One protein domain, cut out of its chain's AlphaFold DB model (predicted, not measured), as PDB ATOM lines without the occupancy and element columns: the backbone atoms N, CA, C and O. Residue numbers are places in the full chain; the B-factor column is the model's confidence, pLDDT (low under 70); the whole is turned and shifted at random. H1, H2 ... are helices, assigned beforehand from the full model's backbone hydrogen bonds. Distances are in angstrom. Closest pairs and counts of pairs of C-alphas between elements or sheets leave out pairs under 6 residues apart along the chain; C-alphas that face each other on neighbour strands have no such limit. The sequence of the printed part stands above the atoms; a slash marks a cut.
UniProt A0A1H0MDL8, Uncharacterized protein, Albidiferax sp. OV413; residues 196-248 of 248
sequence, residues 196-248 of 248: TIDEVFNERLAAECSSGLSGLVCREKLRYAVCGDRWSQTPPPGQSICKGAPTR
ATOM      1  N   THR A 196     135.436 174.638 124.109       69.75
ATOM      2  CA  THR A 196     135.171 175.640 123.078       69.75
ATOM      3  C   THR A 196     135.710 175.156 121.729       69.75
ATOM      4  O   THR A 196     136.600 174.309 121.653       69.75
ATOM      5  N   ILE A 197     135.152 175.675 120.632       67.00
ATOM      6  CA  ILE A 197     135.563 175.283 119.274       67.00
ATOM      7  C   ILE A 197     137.057 175.569 119.054       67.00
ATOM      8  O   ILE A 197     137.752 174.762 118.439       67.00
ATOM      9  N   ASP A 198     137.560 176.673 119.608       68.69
ATOM     10  CA  ASP A 198     138.970 177.053 119.518       68.69
ATOM     11  C   ASP A 198     139.887 176.091 120.288       68.69
ATOM     12  O   ASP A 198     140.987 175.785 119.828       68.69
ATOM     13  N   GLU A 199     139.440 175.560 121.429       74.25
ATOM     14  CA  GLU A 199     140.183 174.539 122.181       74.25
ATOM     15  C   GLU A 199     140.279 173.233 121.389       74.25
ATOM     16  O   GLU A 199     141.372 172.693 121.221       74.25
ATOM     17  N   VAL A 200     139.162 172.765 120.820       75.25
ATOM     18  CA  VAL A 200     139.137 171.543 119.995       75.25
ATOM     19  C   VAL A 200     139.986 171.708 118.733       75.25
ATOM     20  O   VAL A 200     140.690 170.780 118.328       75.25
ATOM     21  N   PHE A 201     139.946 172.891 118.115       81.31
ATOM     22  CA  PHE A 201     140.767 173.201 116.952       81.31
ATOM     23  C   PHE A 201     142.256 173.183 117.299       81.31
ATOM     24  O   PHE A 201     143.029 172.557 116.579       81.31
ATOM     25  N   ASN A 202     142.669 173.813 118.401       79.69
ATOM     26  CA  ASN A 202     144.075 173.844 118.807       79.69
ATOM     27  C   ASN A 202     144.603 172.462 119.220       79.69
ATOM     28  O   ASN A 202     145.718 172.111 118.832       79.69
ATOM     29  N   GLU A 203     143.806 171.658 119.936       82.88
ATOM     30  CA  GLU A 203     144.165 170.274 120.292       82.88
ATOM     31  C   GLU A 203     144.428 169.433 119.033       82.88
ATOM     32  O   GLU A 203     145.473 168.789 118.908       82.88
ATOM     33  N   ARG A 204     143.516 169.484 118.057       81.94
ATOM     34  CA  ARG A 204     143.659 168.731 116.804       81.94
ATOM     35  C   ARG A 204     144.722 169.301 115.875       81.94
ATOM     36  O   ARG A 204     145.388 168.544 115.184       81.94
ATOM     37  N   LEU A 205     144.924 170.614 115.867       85.38
ATOM     38  CA  LEU A 205     145.975 171.242 115.071       85.38
ATOM     39  C   LEU A 205     147.357 170.781 115.531       85.38
ATOM     40  O   LEU A 205     148.199 170.496 114.684       85.38
ATOM     41  N   ALA A 206     147.580 170.672 116.843       83.44
ATOM     42  CA  ALA A 206     148.831 170.159 117.395       83.44
ATOM     43  C   ALA A 206     149.003 168.643 117.180       83.44
ATOM     44  O   ALA A 206     150.130 168.181 117.018       83.44
ATOM     45  N   ALA A 207     147.904 167.880 117.172       83.56
ATOM     46  CA  ALA A 207     147.935 166.425 117.020       83.56
ATOM     47  C   ALA A 207     148.015 165.949 115.557       83.56
ATOM     48  O   ALA A 207     148.669 164.950 115.272       83.56
ATOM     49  N   GLU A 208     147.342 166.637 114.632       82.38
ATOM     50  CA  GLU A 208     147.121 166.163 113.258       82.38
ATOM     51  C   GLU A 208     147.900 166.968 112.205       82.38
ATOM     52  O   GLU A 208     148.193 166.440 111.131       82.38
ATOM     53  N   CYS A 209     148.261 168.229 112.480       88.00
ATOM     54  CA  CYS A 209     148.892 169.097 111.484       88.00
ATOM     55  C   CYS A 209     150.361 169.406 111.794       88.00
ATOM     56  O   CYS A 209     150.704 169.965 112.833       88.00
ATOM     57  N   SER A 210     151.242 169.145 110.823       80.75
ATOM     58  CA  SER A 210     152.649 169.553 110.892       80.75
ATOM     59  C   SER A 210     152.802 171.080 110.858       80.75
ATOM     60  O   SER A 210     151.989 171.802 110.272       80.75
ATOM     61  N   SER A 211     153.875 171.605 111.447       78.50
ATOM     62  CA  SER A 211     154.279 172.998 111.235       78.50
ATOM     63  C   SER A 211     154.840 173.189 109.813       78.50
ATOM     64  O   SER A 211     155.359 172.257 109.205       78.50
ATOM     65  N   GLY A 212     154.703 174.395 109.245       80.56
ATOM     66  CA  GLY A 212     155.202 174.734 107.901       80.56
ATOM     67  C   GLY A 212     154.122 174.855 106.817       80.56
ATOM     68  O   GLY A 212     152.925 174.837 107.105       80.56
ATOM     69  N   LEU A 213     154.550 175.014 105.557       71.56
ATOM     70  CA  LEU A 213     153.665 175.258 104.402       71.56
ATOM     71  C   LEU A 213     152.721 174.080 104.110       71.56
ATOM     72  O   LEU A 213     151.552 174.300 103.808       71.56
ATOM     73  N   SER A 214     153.186 172.839 104.279       72.81
ATOM     74  CA  SER A 214     152.344 171.633 104.199       72.81
ATOM     75  C   SER A 214     151.256 171.610 105.280       72.81
ATOM     76  O   SER A 214     150.152 171.113 105.058       72.81
ATOM     77  N   GLY A 215     151.534 172.226 106.430       81.56
ATOM     78  CA  GLY A 215     150.590 172.403 107.525       81.56
ATOM     79  C   GLY A 215     149.433 173.345 107.208       81.56
ATOM     80  O   GLY A 215     148.398 173.250 107.862       81.56
ATOM     81  N   LEU A 216     149.563 174.238 106.219       81.12
ATOM     82  CA  LEU A 216     148.498 175.185 105.873       81.12
ATOM     83  C   LEU A 216     147.271 174.467 105.309       81.12
ATOM     84  O   LEU A 216     146.161 174.718 105.766       81.12
ATOM     85  N   VAL A 217     147.481 173.506 104.407       85.12
ATOM     86  CA  VAL A 217     146.391 172.708 103.823       85.12
ATOM     87  C   VAL A 217     145.716 171.845 104.892       85.12
ATOM     88  O   VAL A 217     144.491 171.742 104.927       85.12
ATOM     89  N   CYS A 218     146.502 171.273 105.811       87.12
ATOM     90  CA  CYS A 218     145.965 170.521 106.942       87.12
ATOM     91  C   CYS A 218     145.111 171.407 107.857       87.12
ATOM     92  O   CYS A 218     143.969 171.059 108.141       87.12
ATOM     93  N   ARG A 219     145.617 172.582 108.258       85.06
ATOM     94  CA  ARG A 219     144.879 173.537 109.104       85.06
ATOM     95  C   ARG A 219     143.581 173.981 108.460       85.06
ATOM     96  O   ARG A 219     142.576 174.112 109.150       85.06
ATOM     97  N   GLU A 220     143.601 174.210 107.153       83.44
ATOM     98  CA  GLU A 220     142.422 174.619 106.405       83.44
ATOM     99  C   GLU A 220     141.378 173.499 106.359       83.44
ATOM    100  O   GLU A 220     140.232 173.719 106.753       83.44
ATOM    101  N   LYS A 221     141.784 172.266 106.035       85.75
ATOM    102  CA  LYS A 221     140.905 171.087 106.094       85.75
ATOM    103  C   LYS A 221     140.331 170.861 107.496       85.75
ATOM    104  O   LYS A 221     139.143 170.578 107.640       85.75
ATOM    105  N   LEU A 222     141.157 171.019 108.527       85.31
ATOM    106  CA  LEU A 222     140.755 170.858 109.919       85.31
ATOM    107  C   LEU A 222     139.742 171.931 110.339       85.31
ATOM    108  O   LEU A 222     138.801 171.646 111.071       85.31
ATOM    109  N   ARG A 223     139.886 173.153 109.821       79.88
ATOM    110  CA  ARG A 223     138.943 174.251 110.054       79.88
ATOM    111  C   ARG A 223     137.566 173.937 109.474       79.88
ATOM    112  O   ARG A 223     136.567 174.128 110.161       79.88
ATOM    113  N   TYR A 224     137.509 173.389 108.259       78.38
ATOM    114  CA  TYR A 224     136.256 172.905 107.669       78.38
ATOM    115  C   TYR A 224     135.661 171.729 108.449       78.38
ATOM    116  O   TYR A 224     134.454 171.708 108.674       78.38
ATOM    117  N   ALA A 225     136.487 170.793 108.924       80.44
ATOM    118  CA  ALA A 225     136.018 169.648 109.703       80.44
ATOM    119  C   ALA A 225     135.458 170.046 111.081       80.44
ATOM    120  O   ALA A 225     134.437 169.515 111.511       80.44
ATOM    121  N   VAL A 226     136.111 170.984 111.772       78.00
ATOM    122  CA  VAL A 226     135.705 171.434 113.111       78.00
ATOM    123  C   VAL A 226     134.483 172.350 113.045       78.00
ATOM    124  O   VAL A 226     133.615 172.285 113.914       78.00
ATOM    125  N   CYS A 227     134.393 173.196 112.020       75.69
ATOM    126  CA  CYS A 227     133.319 174.177 111.926       75.69
ATOM    127  C   CYS A 227     132.105 173.693 111.128       75.69
ATOM    128  O   CYS A 227     131.015 174.214 111.362       75.69
ATOM    129  N   GLY A 228     132.254 172.691 110.253       74.25
ATOM    130  CA  GLY A 228     131.158 172.102 109.477       74.25
ATOM    131  C   GLY A 228     130.284 173.173 108.819       74.25
ATOM    132  O   GLY A 228     130.798 174.063 108.145       74.25
ATOM    133  N   ASP A 229     128.979 173.140 109.098       65.31
ATOM    134  CA  ASP A 229     127.987 174.107 108.596       65.31
ATOM    135  C   ASP A 229     127.850 175.383 109.457       65.31
ATOM    136  O   ASP A 229     126.989 176.228 109.211       65.31
ATOM    137  N   ARG A 230     128.668 175.555 110.503       67.06
ATOM    138  CA  ARG A 230     128.533 176.645 111.496       67.06
ATOM    139  C   ARG A 230     129.372 177.878 111.186       67.06
ATOM    140  O   ARG A 230     129.750 178.624 112.094       67.06
ATOM    141  N   TRP A 231     129.660 178.125 109.918       68.94
ATOM    142  CA  TRP A 231     130.386 179.323 109.512       68.94
ATOM    143  C   TRP A 231     129.560 180.585 109.773       68.94
ATOM    144  O   TRP A 231     128.361 180.652 109.491       68.94
ATOM    145  N   SER A 232     130.203 181.616 110.326       62.56
ATOM    146  CA  SER A 232     129.618 182.953 110.332       62.56
ATOM    147  C   SER A 232     129.449 183.429 108.888       62.56
ATOM    148  O   SER A 232     130.414 183.450 108.132       62.56
ATOM    149  N   GLN A 233     128.232 183.827 108.513       57.00
ATOM    150  CA  GLN A 233     127.917 184.328 107.167       57.00
ATOM    151  C   GLN A 233     128.512 185.722 106.896       57.00
ATOM    152  O   GLN A 233     128.593 186.145 105.748       57.00
ATOM    153  N   THR A 234     128.958 186.430 107.937       54.03
ATOM    154  CA  THR A 234     129.553 187.771 107.838       54.03
ATOM    155  C   THR A 234     130.755 187.897 108.773       54.03
ATOM    156  O   THR A 234     130.648 188.508 109.843       54.03
ATOM    157  N   PRO A 235     131.906 187.294 108.441       57.72
ATOM    158  CA  PRO A 235     133.104 187.501 109.226       57.72
ATOM    159  C   PRO A 235     133.791 188.832 108.854       57.72
ATOM    160  O   PRO A 235     133.723 189.268 107.701       57.72
ATOM    161  N   PRO A 236     134.488 189.486 109.802       50.25
ATOM    162  CA  PRO A 236     135.387 190.594 109.492       50.25
ATOM    163  C   PRO A 236     136.466 190.159 108.485       50.25
ATOM    164  O   PRO A 236     136.913 189.007 108.535       50.25
ATOM    165  N   PRO A 237     136.934 191.053 107.595       45.00
ATOM    166  CA  PRO A 237     137.957 190.713 106.612       45.00
ATOM    167  C   PRO A 237     139.212 190.155 107.297       45.00
ATOM    168  O   PRO A 237     139.804 190.801 108.161       45.00
ATOM    169  N   GLY A 238     139.605 188.941 106.902       47.94
ATOM    170  CA  GLY A 238     140.769 188.233 107.446       47.94
ATOM    171  C   GLY A 238     140.479 187.285 108.614       47.94
ATOM    172  O   GLY A 238     141.412 186.686 109.144       47.94
ATOM    173  N   GLN A 239     139.219 187.111 109.018       55.44
ATOM    174  CA  GLN A 239     138.822 186.123 110.021       55.44
ATOM    175  C   GLN A 239     137.772 185.181 109.427       55.44
ATOM    176  O   GLN A 239     137.023 185.558 108.537       55.44
ATOM    177  N   SER A 240     137.696 183.944 109.909       56.31
ATOM    178  CA  SER A 240     136.530 183.095 109.668       56.31
ATOM    179  C   SER A 240     136.119 182.464 110.991       56.31
ATOM    180  O   SER A 240     136.798 181.607 111.556       56.31
ATOM    181  N   ILE A 241     135.078 183.058 111.567       62.12
ATOM    182  CA  ILE A 241     134.611 182.774 112.919       62.12
ATOM    183  C   ILE A 241     133.566 181.671 112.811       62.12
ATOM    184  O   ILE A 241     132.606 181.790 112.046       62.12
ATOM    185  N   CYS A 242     133.754 180.607 113.578       66.69
ATOM    186  CA  CYS A 242     132.773 179.542 113.704       66.69
ATOM    187  C   CYS A 242     131.796 179.944 114.805       66.69
ATOM    188  O   CYS A 242     132.215 180.381 115.877       66.69
ATOM    189  N   LYS A 243     130.489 179.864 114.543       60.72
ATOM    190  CA  LYS A 243     129.488 180.143 115.576       60.72
ATOM    191  C   LYS A 243     129.683 179.123 116.697       60.72
ATOM    192  O   LYS A 243     129.521 177.922 116.471       60.72
ATOM    193  N   GLY A 244     130.040 179.615 117.884       55.03
ATOM    194  CA  GLY A 244     130.090 178.812 119.101       55.03
ATOM    195  C   GLY A 244     128.798 178.012 119.267       55.03
ATOM    196  O   GLY A 244     127.730 178.438 118.816       55.03
ATOM    197  N   ALA A 245     128.890 176.824 119.864       50.56
ATOM    198  CA  ALA A 245     127.694 176.063 120.191       50.56
ATOM    199  C   ALA A 245     126.754 176.922 121.051       50.56
ATOM    200  O   ALA A 245     127.244 177.623 121.937       50.56
ATOM    201  N   PRO A 246     125.431 176.909 120.795       46.78
ATOM    202  CA  PRO A 246     124.503 177.618 121.660       46.78
ATOM    203  C   PRO A 246     124.641 177.034 123.065       46.78
ATOM    204  O   PRO A 246     124.366 175.854 123.284       46.78
ATOM    205  N   THR A 247     125.111 177.852 124.001       47.56
ATOM    206  CA  THR A 247     124.991 177.586 125.433       47.56
ATOM    207  C   THR A 247     123.500 177.468 125.738       47.56
ATOM    208  O   THR A 247     122.773 178.449 125.578       47.56
ATOM    209  N   ARG A 248     123.043 176.256 126.065       35.91
ATOM    210  CA  ARG A 248     121.702 175.998 126.600       35.91
ATOM    211  C   ARG A 248     121.678 176.269 128.095       35.91
ATOM    212  O   ARG A 248     122.686 175.925 128.749       35.91
TER     213      ARG A 248
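AT A GLANCE: This is residues 196 to 248 of the 248 residues of an uncharacterized protein of Albidiferax sp. OV413 (UniProt A0A1H0MDL8). A helical hairpin, H2 folded back beside H1, is followed by a long tail that loops out past the end of H2, with residues 234 to 239 sticking out, and turns back. The printed part has 53 residues with two named helices, H1 then H2, and no named strand; the class is all helix, with under half of the residues in named elements. It is only just compact, close to loose, with a radius of gyration of the C-alphas of 11.9 A and spans of 35 by 26 by 15 A.

HOW THE PARTS SIT: H2, residues 214 to 227, and H1, residues 197 to 208, form a hairpin through a tight link. They touch, the closest C-alphas being those of Leu 205 and Arg 219, 6.5 A apart. They run opposite ways at a tilt of 37 degrees, only just steep. Every O i to N i+4 pair is within hydrogen-bond range in H1, and 9 of 10 in H2.

IN THESE COORDINATES: H2 is 20.7 A long and ends at C-alpha 227 (133.319, 174.177, 111.926). H1 is 15.9 A long and begins at C-alpha 197 (135.563, 175.283, 119.274).

THE WHOLE: The farthest C-alphas, Leu 213 and Arg 248, are 38.9 A apart. The printed part has no cut. Residues 196 to 198 and 229 to 248 have pLDDT under 70.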